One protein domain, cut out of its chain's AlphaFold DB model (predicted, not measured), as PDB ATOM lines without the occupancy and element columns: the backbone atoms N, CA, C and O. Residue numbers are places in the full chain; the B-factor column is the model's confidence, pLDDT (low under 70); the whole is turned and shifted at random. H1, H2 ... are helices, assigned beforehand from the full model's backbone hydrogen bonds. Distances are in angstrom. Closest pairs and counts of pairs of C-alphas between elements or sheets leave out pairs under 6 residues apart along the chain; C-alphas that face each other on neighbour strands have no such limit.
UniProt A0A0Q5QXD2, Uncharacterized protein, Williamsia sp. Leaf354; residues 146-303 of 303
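What this domain is: This is residues 146 to 303 of the 303 residues of an uncharacterized protein of Williamsia sp. Leaf354 (UniProt A0A0Q5QXD2). One long helix, H7, lies in the middle of a body of helices: H2 runs beside part of it, H5 and H6, side by side with each other, cross it at steep angles, and H8 packs on it at a steep angle too. A smaller group, H1, H9 and H10, makes the other end of the longest axis, joined to the body by the links H1 to H2 and H8 to H9, and the last residues, 297 to 303, stick out from it. The printed part has 158 residues with ten named helices, H1 to H10 in order along the chain, and no named strand; the class is all helix. It is compact, with a radius of gyration of the C-alphas of 16.4 A, and spans 48 by 34 by 32 A.

How they stand to each other: Begin at H1, residues 146 to 160, which meets H2, residues 163 to 175, only through their link. With residues 170 to 175 alone, H2 touches the hub H7, residues 233 to 251, opposite ways at a shallow tilt of 11 degrees; look at the C-alphas of Val 174 and Ala 235, the closest, 6.3 A apart. Next, H3, residues 183 to 189, only just touches H7, with 3 pairs of C-alphas within 8 A; the closest are those of Val 187 and Leu 238, 6.9 A apart. H4, residues 191 to 194, is close to H7 but not clearly touching, the C-alphas of Leu 194 and Ala 244 being the closest at 7.1 A. H5, residues 200 to 210, touches H7 at a steep tilt of 62 degrees, and the C-alphas of Ser 202 and Ala 244 are the closest, 5.0 A apart. H6, residues 223 to 230, touches H5 the same way at a shallow tilt of 7 degrees, closest at the C-alphas of Val 207 and Leu 226, 6.1 A. H6 also touches H7, with the C-alphas of Leu 226 and Ala 236 closest at 5.3 A, at 67 degrees, a steep tilt only just short of about perpendicular. H8, residues 260 to 271, touches H7 with residues 261 to 265 alone, at a steep tilt of 55 degrees; the C-alphas of Phe 245 and Val 262 are the closest, 6.8 A apart. H9, residues 278 to 283, and H10, residues 289 to 301, form a helical hairpin at 22 degrees, closest at the C-alphas of Ala 282 and Ala 289, 5.5 A. H10 touches H1 with residues 289 to 293 alone, and the C-alphas of Ser 154 and Ile 293 are the closest, 6.7 A apart. H7 and H10 are apart. Every O i to N i+4 pair is within hydrogen-bond range in H1, H2, H3, H5, H6, H7, H8, H9 and H10; H4 is too short for such a pair, and its one O i to N i+3 pair is within range.

Where its parts are: Find C-alpha 146 at (0.253, 39.924, -21.199); from there H1 runs 21.0 A to Ala 160. H2 covers 18.1 A, from Ile 163 to Leu 175. H3, H4, H5 and H6 measure 9.8, 5.1, 15.4 and 10.7 A. H7, the longest helix with 19 residues, starts at C-alpha 233, (-12.130, 20.908, -59.092), and runs 26.6 A to Gln 251. H8 is 16.3 A long and H9 8.9 A. H10 runs 19.1 A and ends at C-alpha 301, (13.607, 55.152, -35.986).

The domain as a whole: The two C-alphas farthest apart, those of Thr 224 and Asp 302, are 49.8 A apart. The printed part has no cut and ends at Arg 303, the chain's last residue. The link H5 to H6, residues 211 to 222, is long. The mean pLDDT of the printed part is 78.9, and 33 residues are under 70, among them residues 146 to 150, 212 to 221, 251 to 259 and 301 to 303.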
ATOM      1  N   HIS A 146       0.289  38.572 -20.653       58.06
ATOM      2  CA  HIS A 146       0.253  39.924 -21.199       58.06
ATOM      3  C   HIS A 146       1.428  40.228 -22.142       58.06
ATOM      4  O   HIS A 146       1.242  40.862 -23.186       58.06
ATOM      5  N   ARG A 147       2.647  39.791 -21.798       61.38
ATOM      6  CA  ARG A 147       3.814  39.944 -22.684       61.38
ATOM      7  C   ARG A 147       3.620  39.168 -23.980       61.38
ATOM      8  O   ARG A 147       3.870  39.717 -25.050       61.38
ATOM      9  N   GLN A 148       3.095  37.950 -23.886       64.00
ATOM     10  CA  GLN A 148       2.746  37.136 -25.042       64.00
ATOM     11  C   GLN A 148       1.750  37.868 -25.956       64.00
ATOM     12  O   GLN A 148       2.031  38.046 -27.139       64.00
ATOM     13  N   TRP A 149       0.670  38.437 -25.413       60.94
ATOM     14  CA  TRP A 149      -0.307  39.219 -26.183       60.94
ATOM     15  C   TRP A 149       0.264  40.486 -26.835       60.94
ATOM     16  O   TRP A 149      -0.095  40.823 -27.968       60.94
ATOM     17  N   GLN A 150       1.157  41.212 -26.157       67.62
ATOM     18  CA  GLN A 150       1.820  42.379 -26.754       67.62
ATOM     19  C   GLN A 150       2.682  41.987 -27.956       67.62
ATOM     20  O   GLN A 150       2.660  42.668 -28.992       67.62
ATOM     21  N   THR A 151       3.393  40.868 -27.842       70.38
ATOM     22  CA  THR A 151       4.118  40.257 -28.953       70.38
ATOM     23  C   THR A 151       3.131  39.856 -30.060       70.38
ATOM     24  O   THR A 151       3.392  40.151 -31.230       70.38
ATOM     25  N   VAL A 152       1.946  39.305 -29.728       69.88
ATOM     26  CA  VAL A 152       0.926  38.880 -30.724       69.88
ATOM     27  C   VAL A 152       0.474  40.052 -31.551       69.88
ATOM     28  O   VAL A 152       0.494  40.019 -32.783       69.88
ATOM     29  N   ARG A 153       0.092  41.114 -30.854       72.31
ATOM     30  CA  ARG A 153      -0.399  42.339 -31.459       72.31
ATOM     31  C   ARG A 153       0.655  42.988 -32.348       72.31
ATOM     32  O   ARG A 153       0.316  43.509 -33.408       72.31
ATOM     33  N   SER A 154       1.915  42.963 -31.926       77.94
ATOM     34  CA  SER A 154       3.019  43.539 -32.693       77.94
ATOM     35  C   SER A 154       3.268  42.758 -33.982       77.94
ATOM     36  O   SER A 154       3.329  43.368 -35.045       77.94
ATOM     37  N   LEU A 155       3.302  41.422 -33.923       76.44
ATOM     38  CA  LEU A 155       3.425  40.589 -35.122       76.44
ATOM     39  C   LEU A 155       2.231  40.748 -36.067       76.44
ATOM     40  O   LEU A 155       2.439  40.908 -37.263       76.44
ATOM     41  N   ARG A 156       0.993  40.781 -35.553       74.94
ATOM     42  CA  ARG A 156      -0.212  40.994 -36.382       74.94
ATOM     43  C   ARG A 156      -0.173  42.315 -37.141       74.94
ATOM     44  O   ARG A 156      -0.568  42.364 -38.298       74.94
ATOM     45  N   ARG A 157       0.319  43.383 -36.508       77.38
ATOM     46  CA  ARG A 157       0.506  44.675 -37.183       77.38
ATOM     47  C   ARG A 157       1.506  44.584 -38.330       77.38
ATOM     48  O   ARG A 157       1.297  45.230 -39.343       77.38
ATOM     49  N   LEU A 158       2.569  43.800 -38.164       80.81
ATOM     50  CA  LEU A 158       3.553  43.585 -39.223       80.81
ATOM     51  C   LEU A 158       3.017  42.650 -40.327       80.81
ATOM     52  O   LEU A 158       3.337  42.865 -41.490       80.81
ATOM     53  N   ASP A 159       2.193  41.648 -39.993       82.38
ATOM     54  CA  ASP A 159       1.570  40.747 -40.982       82.38
ATOM     55  C   ASP A 159       0.446  41.421 -41.780       82.38
ATOM     56  O   ASP A 159       0.242  41.078 -42.941       82.38
ATOM     57  N   ALA A 160      -0.258  42.403 -41.207       79.25
ATOM     58  CA  ALA A 160      -1.357  43.105 -41.876       79.25
ATOM     59  C   ALA A 160      -0.951  43.670 -43.249       79.25
ATOM     60  O   ALA A 160      -1.701  43.549 -44.219       79.25
ATOM     61  N   ASP A 161       0.270  44.198 -43.350       79.06
ATOM     62  CA  ASP A 161       0.819  44.736 -44.597       79.06
ATOM     63  C   ASP A 161       1.221  43.637 -45.600       79.06
ATOM     64  O   ASP A 161       1.345  43.899 -46.797       79.06
ATOM     65  N   LEU A 162       1.421  42.399 -45.138       84.44
ATOM     66  CA  LEU A 162       1.874  41.257 -45.939       84.44
ATOM     67  C   LEU A 162       0.725  40.419 -46.497       84.44
ATOM     68  O   LEU A 162       0.871  39.828 -47.569       84.44
ATOM     69  N   ILE A 163      -0.418  40.385 -45.808       85.94
ATOM     70  CA  ILE A 163      -1.595  39.600 -46.208       85.94
ATOM     71  C   ILE A 163      -1.973  39.825 -47.685       85.94
ATOM     72  O   ILE A 163      -2.142  38.830 -48.399       85.94
ATOM     73  N   PRO A 164      -2.074  41.068 -48.205       86.81
ATOM     74  CA  PRO A 164      -2.417  41.282 -49.612       86.81
ATOM     75  C   PRO A 164      -1.389  40.676 -50.575       86.81
ATOM     76  O   PRO A 164      -1.770  40.106 -51.597       86.81
ATOM     77  N   TRP A 165      -0.099  40.756 -50.238       90.25
ATOM     78  CA  TRP A 165       0.992  40.223 -51.058       90.25
ATOM     79  C   TRP A 165       0.999  38.699 -51.083       90.25
ATOM     80  O   TRP A 165       1.050  38.109 -52.162       90.25
ATOM     81  N   ARG A 166       0.891  38.061 -49.911       93.06
ATOM     82  CA  ARG A 166       0.824  36.600 -49.795       93.06
ATOM     83  C   ARG A 166      -0.380  36.050 -50.555       93.06
ATOM     84  O   ARG A 166      -0.241  35.124 -51.348       93.06
ATOM     85  N   ARG A 167      -1.552  36.668 -50.388       93.25
ATOM     86  CA  ARG A 167      -2.780  36.272 -51.092       93.25
ATOM     87  C   ARG A 167      -2.686  36.478 -52.601       93.25
ATOM     88  O   ARG A 167      -3.098  35.592 -53.343       93.25
ATOM     89  N   ALA A 168      -2.113  37.589 -53.066       91.00
ATOM     90  CA  ALA A 168      -1.874  37.802 -54.493       91.00
ATOM     91  C   ALA A 168      -0.957  36.717 -55.076       91.00
ATOM     92  O   ALA A 168      -1.282  36.140 -56.110       91.00
ATOM     93  N   TRP A 169       0.128  36.376 -54.373       93.81
ATOM     94  CA  TRP A 169       1.019  35.291 -54.776       93.81
ATOM     95  C   TRP A 169       0.299  33.937 -54.816       93.81
ATOM     96  O   TRP A 169       0.420  33.218 -55.803       93.81
ATOM     97  N   ILE A 170      -0.493  33.606 -53.786       93.25
ATOM     98  CA  ILE A 170      -1.287  32.365 -53.731       93.25
ATOM     99  C   ILE A 170      -2.233  32.285 -54.919       93.25
ATOM    100  O   ILE A 170      -2.312  31.249 -55.571       93.25
ATOM    101  N   ARG A 171      -2.952  33.374 -55.199       91.81
ATOM    102  CA  ARG A 171      -3.882  33.431 -56.318       91.81
ATOM    103  C   ARG A 171      -3.162  33.122 -57.624       91.81
ATOM    104  O   ARG A 171      -3.606  32.251 -58.361       91.81
ATOM    105  N   ASP A 172      -2.047  33.794 -57.879       90.12
ATOM    106  CA  ASP A 172      -1.296  33.628 -59.120       90.12
ATOM    107  C   ASP A 172      -0.695  32.207 -59.217       90.12
ATOM    108  O   ASP A 172      -0.780  31.570 -60.263       90.12
ATOM    109  N   ALA A 173      -0.193  31.652 -58.106       85.88
ATOM    110  CA  ALA A 173       0.324  30.284 -58.037       85.88
ATOM    111  C   ALA A 173      -0.762  29.216 -58.274       85.88
ATOM    112  O   ALA A 173      -0.520  28.227 -58.964       85.88
ATOM    113  N   VAL A 174      -1.966  29.412 -57.726       81.62
ATOM    114  CA  VAL A 174      -3.112  28.509 -57.920       81.62
ATOM    115  C   VAL A 174      -3.711  28.660 -59.317       81.62
ATOM    116  O   VAL A 174      -4.124  27.668 -59.907       81.62
ATOM    117  N   LEU A 175      -3.734  29.846 -59.917       82.31
ATOM    118  CA  LEU A 175      -4.120  29.970 -61.329       82.31
ATOM    119  C   LEU A 175      -3.149  29.207 -62.252       82.31
ATOM    120  O   LEU A 175      -3.557  28.685 -63.288       82.31
ATOM    121  N   ASP A 176      -1.905  29.027 -61.808       78.00
ATOM    122  CA  ASP A 176      -0.877  28.201 -62.441       78.00
ATOM    123  C   ASP A 176      -0.869  26.724 -61.963       78.00
ATOM    124  O   ASP A 176       0.077  25.989 -62.271       78.00
ATOM    125  N   THR A 177      -1.926  26.247 -61.270       67.06
ATOM    126  CA  THR A 177      -2.055  24.908 -60.625       67.06
ATOM    127  C   THR A 177      -1.427  23.718 -61.364       67.06
ATOM    128  O   THR A 177      -0.799  22.908 -60.677       67.06
ATOM    129  N   PRO A 178      -1.495  23.551 -62.707       61.00
ATOM    130  CA  PRO A 178      -0.809  22.435 -63.373       61.00
ATOM    131  C   PRO A 178       0.714  22.357 -63.123       61.00
ATOM    132  O   PRO A 178       1.336  21.371 -63.516       61.00
ATOM    133  N   ARG A 179       1.328  23.366 -62.486       66.50
ATOM    134  CA  ARG A 179       2.766  23.449 -62.193       66.50
ATOM    135  C   ARG A 179       3.172  23.128 -60.754       66.50
ATOM    136  O   ARG A 179       4.368  22.967 -60.524       66.50
ATOM    137  N   LEU A 180       2.252  23.063 -59.790       82.25
ATOM    138  CA  LEU A 180       2.637  22.972 -58.377       82.25
ATOM    139  C   LEU A 180       2.919  21.516 -57.951       82.25
ATOM    140  O   LEU A 180       2.008  20.687 -57.947       82.25
ATOM    141  N   PRO A 181       4.162  21.167 -57.569       84.94
ATOM    142  CA  PRO A 181       4.494  19.814 -57.133       84.94
ATOM    143  C   PRO A 181       3.940  19.522 -55.733       84.94
ATOM    144  O   PRO A 181       3.993  20.373 -54.845       84.94
ATOM    145  N   GLY A 182       3.470  18.297 -55.500       86.62
ATOM    146  CA  GLY A 182       3.080  17.845 -54.161       86.62
ATOM    147  C   GLY A 182       1.741  18.391 -53.648       86.62
ATOM    148  O   GLY A 182       1.510  18.382 -52.442       86.62
ATOM    149  N   VAL A 183       0.888  18.933 -54.528       88.44
ATOM    150  CA  VAL A 183      -0.432  19.478 -54.154       88.44
ATOM    151  C   VAL A 183      -1.324  18.402 -53.551       88.44
ATOM    152  O   VAL A 183      -1.892  18.622 -52.485       88.44
ATOM    153  N   ASP A 184      -1.427  17.246 -54.204       88.38
ATOM    154  CA  ASP A 184      -2.313  16.169 -53.763       88.38
ATOM    155  C   ASP A 184      -1.864  15.629 -52.392       88.38
ATOM    156  O   ASP A 184      -2.687  15.447 -51.494       88.38
ATOM    157  N   GLU A 185      -0.553  15.465 -52.183       90.19
ATOM    158  CA  GLU A 185       0.037  15.073 -50.901       90.19
ATOM    159  C   GLU A 185      -0.177  16.130 -49.819       90.19
ATOM    160  O   GLU A 185      -0.507  15.783 -48.686       90.19
ATOM    161  N   PHE A 186      -0.018  17.416 -50.149       89.12
ATOM    162  CA  PHE A 186      -0.263  18.502 -49.206       89.12
ATOM    163  C   PHE A 186      -1.728  18.538 -48.769       89.12
ATOM    164  O   PHE A 186      -1.999  18.573 -47.570       89.12
ATOM    165  N   VAL A 187      -2.669  18.476 -49.716       88.38
ATOM    166  CA  VAL A 187      -4.103  18.440 -49.407       88.38
ATOM    167  C   VAL A 187      -4.417  17.226 -48.534       88.38
ATOM    168  O   VAL A 187      -5.021  17.386 -47.477       88.38
ATOM    169  N   ALA A 188      -3.954  16.032 -48.920       88.62
ATOM    170  CA  ALA A 188      -4.205  14.801 -48.177       88.62
ATOM    171  C   ALA A 188      -3.643  14.841 -46.747       88.62
ATOM    172  O   ALA A 188      -4.334  14.439 -45.811       88.62
ATOM    173  N   ALA A 189      -2.423  15.357 -46.570       84.69
ATOM    174  CA  ALA A 189      -1.744  15.424 -45.277       84.69
ATOM    175  C   ALA A 189      -2.390  16.393 -44.276       84.69
ATOM    176  O   ALA A 189      -2.048  16.341 -43.101       84.69
ATOM    177  N   HIS A 190      -3.287  17.272 -44.733       82.88
ATOM    178  CA  HIS A 190      -3.929  18.278 -43.888       82.88
ATOM    179  C   HIS A 190      -5.456  18.142 -43.858       82.88
ATOM    180  O   HIS A 190      -6.125  18.992 -43.276       82.88
ATOM    181  N   LEU A 191      -6.037  17.094 -44.458       81.06
ATOM    182  CA  LEU A 191      -7.490  16.868 -44.444       81.06
ATOM    183  C   LEU A 191      -8.061  16.795 -43.018       81.06
ATOM    184  O   LEU A 191      -9.153  17.302 -42.766       81.06
ATOM    185  N   ASP A 192      -7.322  16.201 -42.083       74.62
ATOM    186  CA  ASP A 192      -7.662  16.129 -40.658       74.62
ATOM    187  C   ASP A 192      -7.694  17.521 -40.001       74.62
ATOM    188  O   ASP A 192      -8.575  17.834 -39.198       74.62
ATOM    189  N   LEU A 193      -6.774  18.394 -40.411       71.94
ATOM    190  CA  LEU A 193      -6.647  19.769 -39.944       71.94
ATOM    191  C   LEU A 193      -7.716  20.700 -40.528       71.94
ATOM    192  O   LEU A 193      -8.042  21.718 -39.906       71.94
ATOM    193  N   LEU A 194      -8.282  20.361 -41.686       71.06
ATOM    194  CA  LEU A 194      -9.320  21.150 -42.344       71.06
ATOM    195  C   LEU A 194     -10.666  21.107 -41.617       71.06
ATOM    196  O   LEU A 194     -11.407  22.082 -41.717       71.06
ATOM    197  N   TYR A 195     -10.974  20.059 -40.845       68.62
ATOM    198  CA  TYR A 195     -12.242  19.965 -40.103       68.62
ATOM    199  C   TYR A 195     -12.481  21.173 -39.179       68.62
ATOM    200  O   TYR A 195     -13.600  21.664 -39.069       68.62
ATOM    201  N   ASN A 196     -11.416  21.699 -38.565       67.75
ATOM    202  CA  ASN A 196     -11.484  22.856 -37.665       67.75
ATOM    203  C   ASN A 196     -11.211  24.205 -38.355       67.75
ATOM    204  O   ASN A 196     -11.266  25.242 -37.695       67.75
ATOM    205  N   ARG A 197     -10.861  24.202 -39.649       74.38
ATOM    206  CA  ARG A 197     -10.374  25.391 -40.376       74.38
ATOM    207  C   ARG A 197     -11.249  25.775 -41.565       74.38
ATOM    208  O   ARG A 197     -11.362  26.961 -41.874       74.38
ATOM    209  N   LEU A 198     -11.900  24.805 -42.206       78.69
ATOM    210  CA  LEU A 198     -12.913  25.062 -43.222       78.69
ATOM    211  C   LEU A 198     -14.182  25.582 -42.551       78.69
ATOM    212  O   LEU A 198     -14.844  24.891 -41.782       78.69
ATOM    213  N   SER A 199     -14.525  26.820 -42.870       76.69
ATOM    214  CA  SER A 199     -15.731  27.492 -42.402       76.69
ATOM    215  C   SER A 199     -16.338  28.306 -43.543       76.69
ATOM    216  O   SER A 199     -15.648  28.595 -44.525       76.69
ATOM    217  N   PRO A 200     -17.604  28.744 -43.434       73.75
ATOM    218  CA  PRO A 200     -18.184  29.647 -44.426       73.75
ATOM    219  C   PRO A 200     -17.317  30.888 -44.690       73.75
ATOM    220  O   PRO A 200     -17.223  31.332 -45.829       73.75
ATOM    221  N   ALA A 201     -16.623  31.403 -43.670       74.19
ATOM    222  CA  ALA A 201     -15.731  32.552 -43.806       74.19
ATOM    223  C   ALA A 201     -14.461  32.240 -44.617       74.19
ATOM    224  O   ALA A 201     -14.071  33.033 -45.470       74.19
ATOM    225  N   SER A 202     -13.838  31.072 -44.421       79.94
ATOM    226  CA  SER A 202     -12.665  30.683 -45.218       79.94
ATOM    227  C   SER A 202     -13.019  30.375 -46.676       79.94
ATOM    228  O   SER A 202     -12.210  30.607 -47.575       79.94
ATOM    229  N   VAL A 203     -14.232  29.867 -46.929       81.12
ATOM    230  CA  VAL A 203     -14.745  29.638 -48.288       81.12
ATOM    231  C   VAL A 203     -15.107  30.962 -48.964       81.12
ATOM    232  O   VAL A 203     -14.771  31.152 -50.130       81.12
ATOM    233  N   ALA A 204     -15.712  31.908 -48.239       80.88
ATOM    234  CA  ALA A 204     -15.936  33.264 -48.740       80.88
ATOM    235  C   ALA A 204     -14.611  33.946 -49.118       80.88
ATOM    236  O   ALA A 204     -14.502  34.502 -50.205       80.88
ATOM    237  N   LEU A 205     -13.570  33.793 -48.290       84.44
ATOM    238  CA  LEU A 205     -12.232  34.289 -48.607       84.44
ATOM    239  C   LEU A 205     -11.667  33.687 -49.907       84.44
ATOM    240  O   LEU A 205     -11.039  34.405 -50.680       84.44
ATOM    241  N   ALA A 206     -11.881  32.394 -50.172       87.81
ATOM    242  CA  ALA A 206     -11.488  31.800 -51.453       87.81
ATOM    243  C   ALA A 206     -12.240  32.439 -52.621       87.81
ATOM    244  O   ALA A 206     -11.631  32.799 -53.624       87.81
ATOM    245  N   VAL A 207     -13.558  32.585 -52.496       83.56
ATOM    246  CA  VAL A 207     -14.398  33.181 -53.541       83.56
ATOM    247  C   VAL A 207     -13.944  34.605 -53.864       83.56
ATOM    248  O   VAL A 207     -13.753  34.922 -55.039       83.56
ATOM    249  N   ASP A 208     -13.674  35.413 -52.838       84.31
ATOM    250  CA  ASP A 208     -13.159  36.775 -52.988       84.31
ATOM    251  C   ASP A 208     -11.776  36.786 -53.655       84.31
ATOM    252  O   ASP A 208     -11.525  37.575 -54.568       84.31
ATOM    253  N   LEU A 209     -10.878  35.888 -53.236       87.44
ATOM    254  CA  LEU A 209      -9.512  35.832 -53.752       87.44
ATOM    255  C   LEU A 209      -9.451  35.438 -55.234       87.44
ATOM    256  O   LEU A 209      -8.625  35.963 -55.983       87.44
ATOM    257  N   PHE A 210     -10.322  34.521 -55.653       86.12
ATOM    258  CA  PHE A 210     -10.343  33.970 -57.008       86.12
ATOM    259  C   PHE A 210     -11.420  34.590 -57.907       86.12
ATOM    260  O   PHE A 210     -11.589  34.155 -59.045       86.12
ATOM    261  N   GLY A 211     -12.119  35.627 -57.433       76.38
ATOM    262  CA  GLY A 211     -13.085  36.388 -58.228       76.38
ATOM    263  C   GLY A 211     -14.308  35.577 -58.659       76.38
ATOM    264  O   GLY A 211     -14.878  35.854 -59.715       76.38
ATOM    265  N   ALA A 212     -14.703  34.569 -57.875       69.81
ATOM    266  CA  ALA A 212     -15.896  33.791 -58.177       69.81
ATOM    267  C   ALA A 212     -17.159  34.653 -57.977       69.81
ATOM    268  O   ALA A 212     -17.230  35.428 -57.019       69.81
ATOM    269  N   PRO A 213     -18.166  34.560 -58.867       60.22
ATOM    270  CA  PRO A 213     -19.398  35.322 -58.714       60.22
ATOM    271  C   PRO A 213     -20.101  34.891 -57.423       60.22
ATOM    272  O   PRO A 213     -20.559  33.757 -57.298       60.22
ATOM    273  N   THR A 214     -20.185  35.799 -56.452       55.75
ATOM    274  CA  THR A 214     -20.937  35.565 -55.221       55.75
ATOM    275  C   THR A 214     -22.425  35.526 -55.550       55.75
ATOM    276  O   THR A 214     -22.996  36.489 -56.064       55.75
ATOM    277  N   THR A 215     -23.088  34.409 -55.248       54.41
ATOM    278  CA  THR A 215     -24.551  34.420 -55.137       54.41
ATOM    279  C   THR A 215     -24.942  35.342 -53.973       54.41
ATOM    280  O   THR A 215     -24.173  35.497 -53.029       54.41
ATOM    281  N   GLU A 216     -26.105  36.001 -54.055       46.78
ATOM    282  CA  GLU A 216     -26.539  37.192 -53.280       46.78
ATOM    283  C   GLU A 216     -26.412  37.143 -51.735       46.78
ATOM    284  O   GLU A 216     -26.703  38.124 -51.051       46.78
ATOM    285  N   SER A 217     -25.953  36.041 -51.145       50.75
ATOM    286  CA  SER A 217     -25.623  35.936 -49.729       50.75
ATOM    287  C   SER A 217     -24.123  35.706 -49.532       50.75
ATOM    288  O   SER A 217     -23.612  34.628 -49.819       50.75
ATOM    289  N   LYS A 218     -23.439  36.673 -48.902       47.38
ATOM    290  CA  LYS A 218     -22.038  36.575 -48.429       47.38
ATOM    291  C   LYS A 218     -21.766  35.373 -47.497       47.38
ATOM    292  O   LYS A 218     -20.620  35.092 -47.176       47.38
ATOM    293  N   TYR A 219     -22.815  34.661 -47.073       49.28
ATOM    294  CA  TYR A 219     -22.765  33.481 -46.205       49.28
ATOM    295  C   TYR A 219     -23.124  32.167 -46.924       49.28
ATOM    296  O   TYR A 219     -23.199  31.121 -46.282       49.28
ATOM    297  N   ARG A 220     -23.350  32.204 -48.246       56.31
ATOM    298  CA  ARG A 220     -23.570  31.029 -49.111       56.31
ATOM    299  C   ARG A 220     -22.476  30.877 -50.169       56.31
ATOM    300  O   ARG A 220     -22.746  30.410 -51.266       56.31
ATOM    301  N   ALA A 221     -21.244  31.270 -49.857       61.16
ATOM    302  CA  ALA A 221     -20.119  30.903 -50.707       61.16
ATOM    303  C   ALA A 221     -20.020  29.370 -50.737       61.16
ATOM    304  O   ALA A 221     -19.836  28.732 -49.695       61.16
ATOM    305  N   HIS A 222     -20.200  28.774 -51.915       70.12
ATOM    306  CA  HIS A 222     -20.131  27.331 -52.093       70.12
ATOM    307  C   HIS A 222     -18.837  26.955 -52.815       70.12
ATOM    308  O   HIS A 222     -18.393  27.646 -53.729       70.12
ATOM    309  N   GLY A 223     -18.248  25.806 -52.469       71.56
ATOM    310  CA  GLY A 223     -17.079  25.285 -53.191       71.56
ATOM    311  C   GLY A 223     -17.338  25.090 -54.694       71.56
ATOM    312  O   GLY A 223     -16.413  25.148 -55.496       71.56
ATOM    313  N   THR A 224     -18.600  24.936 -55.104       81.31
ATOM    314  CA  THR A 224     -19.013  24.889 -56.514       81.31
ATOM    315  C   THR A 224     -18.814  26.211 -57.254       81.31
ATOM    316  O   THR A 224     -18.543  26.184 -58.452       81.31
ATOM    317  N   ASP A 225     -18.893  27.350 -56.563       82.56
ATOM    318  CA  ASP A 225     -18.670  28.670 -57.165       82.56
ATOM    319  C   ASP A 225     -17.192  28.830 -57.551       82.56
ATOM    320  O   ASP A 225     -16.865  29.370 -58.607       82.56
ATOM    321  N   LEU A 226     -16.290  28.256 -56.748       84.50
ATOM    322  CA  LEU A 226     -14.862  28.179 -57.062       84.50
ATOM    323  C   LEU A 226     -14.580  27.271 -58.256       84.50
ATOM    324  O   LEU A 226     -13.733  27.608 -59.076       84.50
ATOM    325  N   ILE A 227     -15.293  26.149 -58.392       86.44
ATOM    326  CA  ILE A 227     -15.170  25.285 -59.578       86.44
ATOM    327  C   ILE A 227     -15.583  26.061 -60.830       86.44
ATOM    328  O   ILE A 227     -14.901  25.978 -61.847       86.44
ATOM    329  N   ALA A 228     -16.667  26.839 -60.761       83.88
ATOM    330  CA  ALA A 228     -17.104  27.671 -61.878       83.88
ATOM    331  C   ALA A 228     -16.080  28.764 -62.233       83.88
ATOM    332  O   ALA A 228     -15.874  29.039 -63.412       83.88
ATOM    333  N   ALA A 229     -15.424  29.360 -61.233       83.94
ATOM    334  CA  ALA A 229     -14.429  30.411 -61.440       83.94
ATOM    335  C   ALA A 229     -13.076  29.890 -61.944       83.94
ATOM    336  O   ALA A 229     -12.459  30.506 -62.809       83.94
ATOM    337  N   LEU A 230     -12.615  28.756 -61.414       86.81
ATOM    338  CA  LEU A 230     -11.297  28.192 -61.715       86.81
ATOM    339  C   LEU A 230     -11.329  27.177 -62.863       86.81
ATOM    340  O   LEU A 230     -10.288  26.867 -63.434       86.81
ATOM    341  N   GLY A 231     -12.500  26.630 -63.195       86.75
ATOM    342  CA  GLY A 231     -12.667  25.616 -64.239       86.75
ATOM    343  C   GLY A 231     -12.097  24.235 -63.893       86.75
ATOM    344  O   GLY A 231     -12.186  23.326 -64.717       86.75
ATOM    345  N   ASP A 232     -11.540  24.055 -62.691       85.94
ATOM    346  CA  ASP A 232     -10.912  22.813 -62.237       85.94
ATOM    347  C   ASP A 232     -11.251  22.509 -60.760       85.94
ATOM    348  O   ASP A 232     -10.910  23.295 -59.867       85.94
ATOM    349  N   PRO A 233     -11.884  21.356 -60.461       87.50
ATOM    350  CA  PRO A 233     -12.130  20.908 -59.092       87.50
ATOM    351  C   PRO A 233     -10.874  20.770 -58.227       87.50
ATOM    352  O   PRO A 233     -10.961  20.955 -57.009       87.50
ATOM    353  N   ARG A 234      -9.709  20.459 -58.813       86.94
ATOM    354  CA  ARG A 234      -8.453  20.357 -58.051       86.94
ATOM    355  C   ARG A 234      -7.970  21.732 -57.616       86.94
ATOM    356  O   ARG A 234      -7.730  21.928 -56.426       86.94
ATOM    357  N   ALA A 235      -7.926  22.691 -58.540       88.44
ATOM    358  CA  ALA A 235      -7.637  24.088 -58.223       88.44
ATOM    359  C   ALA A 235      -8.618  24.653 -57.178       88.44
ATOM    360  O   ALA A 235      -8.190  25.294 -56.222       88.44
ATOM    361  N   ALA A 236      -9.918  24.353 -57.292       89.12
ATOM    362  CA  ALA A 236     -10.919  24.763 -56.303       89.12
ATOM    363  C   ALA A 236     -10.678  24.140 -54.918       89.12
ATOM    364  O   ALA A 236     -10.798  24.821 -53.900       89.12
ATOM    365  N   THR A 237     -10.301  22.860 -54.866       89.31
ATOM    366  CA  THR A 237      -9.966  22.181 -53.605       89.31
ATOM    367  C   THR A 237      -8.741  22.809 -52.955       89.31
ATOM    368  O   THR A 237      -8.781  23.151 -51.773       89.31
ATOM    369  N   LEU A 238      -7.679  23.027 -53.731       90.88
ATOM    370  CA  LEU A 238      -6.473  23.693 -53.256       90.88
ATOM    371  C   LEU A 238      -6.774  25.117 -52.767       90.88
ATOM    372  O   LEU A 238      -6.341  25.483 -51.679       90.88
ATOM    373  N   ALA A 239      -7.567  25.893 -53.511       90.94
ATOM    374  CA  ALA A 239      -7.992  27.231 -53.112       90.94
ATOM    375  C   ALA A 239      -8.666  27.225 -51.731       90.94
ATOM    376  O   ALA A 239      -8.255  27.986 -50.859       90.94
ATOM    377  N   MET A 240      -9.634  26.330 -51.502       89.38
ATOM    378  CA  MET A 240     -10.314  26.208 -50.205       89.38
ATOM    379  C   MET A 240      -9.358  25.823 -49.069       89.38
ATOM    380  O   MET A 240      -9.493  26.322 -47.953       89.38
ATOM    381  N   VAL A 241      -8.394  24.938 -49.339       90.81
ATOM    382  CA  VAL A 241      -7.386  24.509 -48.358       90.81
ATOM    383  C   VAL A 241      -6.485  25.682 -47.972       90.81
ATOM    384  O   VAL A 241      -6.319  25.964 -46.787       90.81
ATOM    385  N   LEU A 242      -5.934  26.399 -48.954       91.94
ATOM    386  CA  LEU A 242      -5.033  27.525 -48.700       91.94
ATOM    387  C   LEU A 242      -5.765  28.670 -47.997       91.94
ATOM    388  O   LEU A 242      -5.237  29.235 -47.040       91.94
ATOM    389  N   THR A 243      -7.006  28.976 -48.386       90.69
ATOM    390  CA  THR A 243      -7.768  30.034 -47.710       90.69
ATOM    391  C   THR A 243      -8.250  29.638 -46.318       90.69
ATOM    392  O   THR A 243      -8.450  30.519 -45.486       90.69
ATOM    393  N   ALA A 244      -8.388  28.344 -46.011       86.94
ATOM    394  CA  ALA A 244      -8.608  27.872 -44.643       86.94
ATOM    395  C   ALA A 244      -7.414  28.193 -43.738       86.94
ATOM    396  O   ALA A 244      -7.604  28.668 -42.616       86.94
ATOM    397  N   PHE A 245      -6.190  27.998 -44.234       88.56
ATOM    398  CA  PHE A 245      -4.980  28.405 -43.521       88.56
ATOM    399  C   PHE A 245      -4.867  29.926 -43.421       88.56
ATOM    400  O   PHE A 245      -4.682  30.431 -42.317       88.56
ATOM    401  N   GLU A 246      -5.083  30.662 -44.516       88.25
ATOM    402  CA  GLU A 246      -5.076  32.133 -44.498       88.25
ATOM    403  C   GLU A 246      -6.090  32.704 -43.506       88.25
ATOM    404  O   GLU A 246      -5.774  33.613 -42.744       88.25
ATOM    405  N   TRP A 247      -7.309  32.163 -43.482       81.56
ATOM    406  CA  TRP A 247      -8.331  32.564 -42.523       81.56
ATOM    407  C   TRP A 247      -7.905  32.230 -41.093       81.56
ATOM    408  O   TRP A 247      -7.998  33.074 -40.205       81.56
ATOM    409  N   THR A 248      -7.369  31.032 -40.866       78.00
ATOM    410  CA  THR A 248      -6.899  30.622 -39.537       78.00
ATOM    411  C   THR A 248      -5.790  31.538 -39.031       78.00
ATOM    412  O   THR A 248      -5.868  31.981 -37.889       78.00
ATOM    413  N   MET A 249      -4.828  31.909 -39.882       78.69
ATOM    414  CA  MET A 249      -3.759  32.852 -39.537       78.69
ATOM    415  C   MET A 249      -4.293  34.246 -39.176       78.69
ATOM    416  O   MET A 249      -3.703  34.927 -38.341       78.69
ATOM    417  N   THR A 250      -5.438  34.661 -39.736       72.31
ATOM    418  CA  THR A 250      -6.099  35.919 -39.337       72.31
ATOM    419  C   THR A 250      -6.887  35.825 -38.026       72.31
ATOM    420  O   THR A 250      -7.091  36.842 -37.367       72.31
ATOM    421  N   GLN A 251      -7.330  34.626 -37.636       61.50
ATOM    422  CA  GLN A 251      -8.271  34.411 -36.532       61.50
ATOM    423  C   GLN A 251      -7.609  33.915 -35.247       61.50
ATOM    424  O   GLN A 251      -7.872  34.447 -34.168       61.50
ATOM    425  N   LYS A 252      -6.773  32.877 -35.342       53.44
ATOM    426  CA  LYS A 252      -6.274  32.139 -34.184       53.44
ATOM    427  C   LYS A 252      -4.830  32.472 -33.853       53.44
ATOM    428  O   LYS A 252      -3.979  32.698 -34.707       53.44
ATOM    429  N   SER A 253      -4.647  32.559 -32.550       48.06
ATOM    430  CA  SER A 253      -3.443  32.791 -31.794       48.06
ATOM    431  C   SER A 253      -2.330  31.821 -32.176       48.06
ATOM    432  O   SER A 253      -2.484  30.607 -32.153       48.06
ATOM    433  N   TRP A 254      -1.159  32.373 -32.453       49.03
ATOM    434  CA  TRP A 254       0.095  31.625 -32.416       49.03
ATOM    435  C   TRP A 254       0.506  31.256 -30.981       49.03
ATOM    436  O   TRP A 254       1.586  30.704 -30.796       49.03
ATOM    437  N   GLU A 255      -0.316  31.587 -29.968       48.09
ATOM    438  CA  GLU A 255      -0.090  31.253 -28.554       48.09
ATOM    439  C   GLU A 255       0.200  29.770 -28.348       48.09
ATOM    440  O   GLU A 255       1.054  29.432 -27.530       48.09
ATOM    441  N   ASP A 256      -0.385  28.914 -29.184       44.31
ATOM    442  CA  ASP A 256       0.172  27.598 -29.439       44.31
ATOM    443  C   ASP A 256       1.320  27.744 -30.436       44.31
ATOM    444  O   ASP A 256       1.150  27.638 -31.654       44.31
ATOM    445  N   THR A 257       2.537  27.893 -29.912       38.72
ATOM    446  CA  THR A 257       3.827  27.760 -30.627       38.72
ATOM    447  C   THR A 257       4.021  26.381 -31.302       38.72
ATOM    448  O   THR A 257       5.120  26.005 -31.707       38.72
ATOM    449  N   ALA A 258       2.931  25.632 -31.459       47.19
ATOM    450  CA  ALA A 258       2.784  24.294 -31.981       47.19
ATOM    451  C   ALA A 258       1.551  24.149 -32.907       47.19
ATOM    452  O   ALA A 258       1.105  23.017 -33.104       47.19
ATOM    453  N   ASP A 259       1.007  25.214 -33.534       67.00
ATOM    454  CA  ASP A 259       0.129  24.990 -34.702       67.00
ATOM    455  C   ASP A 259       0.971  24.459 -35.875       67.00
ATOM    456  O   ASP A 259       1.404  25.177 -36.783       67.00
ATOM    457  N   GLN A 260       1.199  23.145 -35.838       71.44
ATOM    458  CA  GLN A 260       1.903  22.373 -36.853       71.44
ATOM    459  C   GLN A 260       1.291  22.587 -38.243       71.44
ATOM    460  O   GLN A 260       2.007  22.495 -39.238       71.44
ATOM    461  N   GLY A 261       0.001  22.935 -38.320       79.44
ATOM    462  CA  GLY A 261      -0.681  23.258 -39.565       79.44
ATOM    463  C   GLY A 261      -0.172  24.548 -40.202       79.44
ATOM    464  O   GLY A 261       0.085  24.560 -41.403       79.44
ATOM    465  N   VAL A 262       0.040  25.618 -39.426       82.06
ATOM    466  CA  VAL A 262       0.583  26.887 -39.953       82.06
ATOM    467  C   VAL A 262       2.035  26.713 -40.402       82.06
ATOM    468  O   VAL A 262       2.407  27.171 -41.482       82.06
ATOM    469  N   VAL A 263       2.846  25.988 -39.624       86.44
ATOM    470  CA  VAL A 263       4.239  25.685 -39.994       86.44
ATOM    471  C   VAL A 263       4.297  24.881 -41.294       86.44
ATOM    472  O   VAL A 263       5.079  25.201 -42.194       86.44
ATOM    473  N   ALA A 264       3.461  23.849 -41.417       87.31
ATOM    474  CA  ALA A 264       3.416  23.011 -42.606       87.31
ATOM    475  C   ALA A 264       2.892  23.770 -43.834       87.31
ATOM    476  O   ALA A 264       3.448  23.610 -44.924       87.31
ATOM    477  N   TYR A 265       1.897  24.642 -43.649       91.06
ATOM    478  CA  TYR A 265       1.383  25.544 -44.675       91.06
ATOM    479  C   TYR A 265       2.466  26.489 -45.212       91.06
ATOM    480  O   TYR A 265       2.760  26.462 -46.406       91.06
ATOM    481  N   LEU A 266       3.127  27.262 -44.342       91.88
ATOM    482  CA  LEU A 266       4.181  28.200 -44.754       91.88
ATOM    483  C   LEU A 266       5.374  27.471 -45.388       91.88
ATOM    484  O   LEU A 266       5.912  27.916 -46.402       91.88
ATOM    485  N   GLY A 267       5.739  26.306 -44.847       91.88
ATOM    486  CA  GLY A 267       6.764  25.452 -45.439       91.88
ATOM    487  C   GLY A 267       6.379  24.912 -46.820       91.88
ATOM    488  O   GLY A 267       7.252  24.735 -47.670       91.88
ATOM    489  N   GLN A 268       5.092  24.661 -47.079       92.62
ATOM    490  CA  GLN A 268       4.621  24.271 -48.407       92.62
ATOM    491  C   GLN A 268       4.662  25.443 -49.390       92.62
ATOM    492  O   GLN A 268       5.112  25.246 -50.520       92.62
ATOM    493  N   LEU A 269       4.263  26.650 -48.973       94.12
ATOM    494  CA  LEU A 269       4.362  27.838 -49.827       94.12
ATOM    495  C   LEU A 269       5.806  28.059 -50.304       94.12
ATOM    496  O   LEU A 269       6.034  28.305 -51.487       94.12
ATOM    497  N   GLU A 270       6.797  27.894 -49.425       93.12
ATOM    498  CA  GLU A 270       8.213  27.980 -49.815       93.12
ATOM    499  C   GLU A 270       8.656  26.898 -50.788       93.12
ATOM    500  O   GLU A 270       9.412  27.187 -51.716       93.12
ATOM    501  N   ARG A 271       8.180  25.657 -50.621       92.00
ATOM    502  CA  ARG A 271       8.445  24.586 -51.595       92.00
ATOM    503  C   ARG A 271       7.898  24.929 -52.979       92.00
ATOM    504  O   ARG A 271       8.468  24.503 -53.979       92.00
ATOM    505  N   TRP A 272       6.823  25.710 -53.035       92.38
ATOM    506  CA  TRP A 272       6.254  26.252 -54.267       92.38
ATOM    507  C   TRP A 272       6.905  27.563 -54.734       92.38
ATOM    508  O   TRP A 272       6.521  28.095 -55.772       92.38
ATOM    509  N   GLY A 273       7.922  28.063 -54.024       91.94
ATOM    510  CA  GLY A 273       8.726  29.219 -54.424       91.94
ATOM    511  C   GLY A 273       8.320  30.549 -53.786       91.94
ATOM    512  O   GLY A 273       8.894  31.579 -54.140       91.94
ATOM    513  N   TYR A 274       7.368  30.560 -52.849       94.25
ATOM    514  CA  TYR A 274       7.086  31.748 -52.044       94.25
ATOM    515  C   TYR A 274       8.266  32.050 -51.117       94.25
ATOM    516  O   TYR A 274       8.886  31.144 -50.567       94.25
ATOM    517  N   ARG A 275       8.593  33.326 -50.910       94.56
ATOM    518  CA  ARG A 275       9.665  33.722 -49.992       94.56
ATOM    519  C   ARG A 275       9.061  34.272 -48.708       94.56
ATOM    520  O   ARG A 275       8.498  35.362 -48.740       94.56
ATOM    521  N   LEU A 276       9.261  33.570 -47.592       93.25
ATOM    522  CA  LEU A 276       8.758  34.022 -46.294       93.25
ATOM    523  C   LEU A 276       9.433  35.317 -45.839       93.25
ATOM    524  O   LEU A 276      10.666  35.432 -45.815       93.25
ATOM    525  N   SER A 277       8.607  36.261 -45.410       92.00
ATOM    526  CA  SER A 277       8.993  37.472 -44.701       92.00
ATOM    527  C   SER A 277       9.570  37.157 -43.310       92.00
ATOM    528  O   SER A 277       9.388  36.052 -42.793       92.00
ATOM    529  N   PRO A 278      10.222  38.126 -42.641       90.75
ATOM    530  CA  PRO A 278      10.632  37.980 -41.244       90.75
ATOM    531  C   PRO A 278       9.500  37.535 -40.304       90.75
ATOM    532  O   PRO A 278       9.713  36.663 -39.464       90.75
ATOM    533  N   VAL A 279       8.295  38.085 -40.476       87.81
ATOM    534  CA  VAL A 279       7.115  37.766 -39.652       87.81
ATOM    535  C   VAL A 279       6.650  36.334 -39.900       87.81
ATOM    536  O   VAL A 279       6.410  35.581 -38.962       87.81
ATOM    537  N   GLU A 280       6.608  35.914 -41.162       89.00
ATOM    538  CA  GLU A 280       6.217  34.553 -41.536       89.00
ATOM    539  C   GLU A 280       7.277  33.522 -41.123       89.00
ATOM    540  O   GLU A 280       6.943  32.394 -40.774       89.00
ATOM    541  N   GLN A 281       8.557  33.900 -41.084       89.56
ATOM    542  CA  GLN A 281       9.619  33.061 -40.521       89.56
ATOM    543  C   GLN A 281       9.469  32.875 -39.007       89.56
ATOM    544  O   GLN A 281       9.801  31.798 -38.504       89.56
ATOM    545  N   ALA A 282       8.958  33.879 -38.285       86.56
ATOM    546  CA  ALA A 282       8.590  33.719 -36.880       86.56
ATOM    547  C   ALA A 282       7.392  32.768 -36.726       86.56
ATOM    548  O   ALA A 282       7.455  31.848 -35.914       86.56
ATOM    549  N   TYR A 283       6.359  32.895 -37.567       82.31
ATOM    550  CA  TYR A 283       5.234  31.946 -37.590       82.31
ATOM    551  C   TYR A 283       5.652  30.516 -37.955       82.31
ATOM    552  O   TYR A 283       5.103  29.555 -37.428       82.31
ATOM    553  N   ALA A 284       6.662  30.357 -38.809       86.50
ATOM    554  CA  ALA A 284       7.242  29.061 -39.148       86.50
ATOM    555  C   ALA A 284       8.197  28.506 -38.066       86.50
ATOM    556  O   ALA A 284       8.839  27.481 -38.299       86.50
ATOM    557  N   GLY A 285       8.349  29.187 -36.921       82.62
ATOM    558  CA  GLY A 285       9.218  28.770 -35.815       82.62
ATOM    559  C   GLY A 285      10.722  28.871 -36.106       82.62
ATOM    560  O   GLY A 285      11.526  28.245 -35.421       82.62
ATOM    561  N   ARG A 286      11.128  29.626 -37.135       85.94
ATOM    562  CA  ARG A 286      12.537  29.754 -37.565       85.94
ATOM    563  C   ARG A 286      13.234  30.990 -37.012       85.94
ATOM    564  O   ARG A 286      14.456  31.091 -37.097       85.94
ATOM    565  N   ARG A 287      12.462  31.940 -36.490       86.19
ATOM    566  CA  ARG A 287      12.942  33.171 -35.859       86.19
ATOM    567  C   ARG A 287      12.160  33.436 -34.581       86.19
ATOM    568  O   ARG A 287      10.991  33.070 -34.491       86.19
ATOM    569  N   SER A 288      12.795  34.103 -33.621       85.06
ATOM    570  CA  SER A 288      12.083  34.625 -32.457       85.06
ATOM    571  C   SER A 288      11.152  35.762 -32.876       85.06
ATOM    572  O   SER A 288      11.526  36.611 -33.691       85.06
ATOM    573  N   ALA A 289       9.955  35.796 -32.292       81.44
ATOM    574  CA  ALA A 289       9.017  36.900 -32.451       81.44
ATOM    575  C   ALA A 289       9.628  38.238 -31.998       81.44
ATOM    576  O   ALA A 289       9.472  39.248 -32.683       81.44
ATOM    577  N   ASP A 290      10.368  38.223 -30.887       82.62
ATOM    578  CA  ASP A 290      10.980  39.420 -30.307       82.62
ATOM    579  C   ASP A 290      12.044  40.014 -31.241       82.62
ATOM    580  O   ASP A 290      12.047  41.220 -31.483       82.62
ATOM    581  N   ASP A 291      12.866  39.168 -31.873       86.38
ATOM    582  CA  ASP A 291      13.891  39.615 -32.825       86.38
ATOM    583  C   ASP A 291      13.278  40.345 -34.026       86.38
ATOM    584  O   ASP A 291      13.814  41.352 -34.491       86.38
ATOM    585  N   VAL A 292      12.159  39.829 -34.545       87.50
ATOM    586  CA  VAL A 292      11.442  40.425 -35.683       87.50
ATOM    587  C   VAL A 292      10.828  41.768 -35.294       87.50
ATOM    588  O   VAL A 292      10.902  42.729 -36.061       87.50
ATOM    589  N   ILE A 293      10.250  41.856 -34.094       84.50
ATOM    590  CA  ILE A 293       9.664  43.097 -33.576       84.50
ATOM    591  C   ILE A 293      10.749  44.159 -33.365       84.50
ATOM    592  O   ILE A 293      10.564  45.311 -33.762       84.50
ATOM    593  N   ASP A 294      11.886  43.791 -32.780       86.56
ATOM    594  CA  ASP A 294      12.983  44.723 -32.514       86.56
ATOM    595  C   ASP A 294      13.693  45.174 -33.799       86.56
ATOM    596  O   ASP A 294      14.080  46.338 -33.924       86.56
ATOM    597  N   GLU A 295      13.828  44.294 -34.794       88.88
ATOM    598  CA  GLU A 295      14.266  44.665 -36.145       88.88
ATOM    599  C   GLU A 295      13.326  45.701 -36.780       88.88
ATOM    600  O   GLU A 295      13.788  46.743 -37.250       88.88
ATOM    601  N   ALA A 296      12.010  45.470 -36.729       84.75
ATOM    602  CA  ALA A 296      11.025  46.392 -37.290       84.75
ATOM    603  C   ALA A 296      11.016  47.765 -36.590       84.75
ATOM    604  O   ALA A 296      10.815  48.785 -37.250       84.75
ATOM    605  N   ARG A 297      11.257  47.807 -35.270       83.50
ATOM    606  CA  ARG A 297      11.376  49.060 -34.501       83.50
ATOM    607  C   ARG A 297      12.580  49.886 -34.946       83.50
ATOM    608  O   ARG A 297      12.407  51.052 -35.279       83.50
ATOM    609  N   ARG A 298      13.764  49.269 -35.045       83.94
ATOM    610  CA  ARG A 298      14.998  49.954 -35.478       83.94
ATOM    611  C   ARG A 298      14.852  50.608 -36.851       83.94
ATOM    612  O   ARG A 298      15.209  51.764 -37.023       83.94
ATOM    613  N   HIS A 299      14.239  49.913 -37.808       76.06
ATOM    614  CA  HIS A 299      14.006  50.465 -39.148       76.06
ATOM    615  C   HIS A 299      13.017  51.637 -39.199       76.06
ATOM    616  O   HIS A 299      12.978  52.355 -40.200       76.06
ATOM    617  N   ARG A 300      12.197  51.817 -38.160       70.25
ATOM    618  CA  ARG A 300      11.245  52.925 -38.064       70.25
ATOM    619  C   ARG A 300      11.888  54.189 -37.491       70.25
ATOM    620  O   ARG A 300      11.477  55.270 -37.888       70.25
ATOM    621  N   ASP A 301      12.886  54.038 -36.621       61.97
ATOM    622  CA  ASP A 301      13.607  55.152 -35.986       61.97
ATOM    623  C   ASP A 301      14.678  55.776 -36.908       61.97
ATOM    624  O   ASP A 301      15.079  56.920 -36.704       61.97
ATOM    625  N   ASP A 302      15.101  55.056 -37.953       54.16
ATOM    626  CA  ASP A 302      16.066  55.519 -38.966       54.16
ATOM    627  C   ASP A 302      15.421  56.291 -40.150       54.16
ATOM    628  O   ASP A 302      16.112  56.632 -41.116       54.16
ATOM    629  N   ARG A 303      14.104  56.545 -40.119       46.50
ATOM    630  CA  ARG A 303      13.332  57.248 -41.166       46.50
ATOM    631  C   ARG A 303      12.770  58.578 -40.681       46.50
ATOM    632  O   ARG A 303      12.768  59.516 -41.509       46.50
TER     633      ARG A 303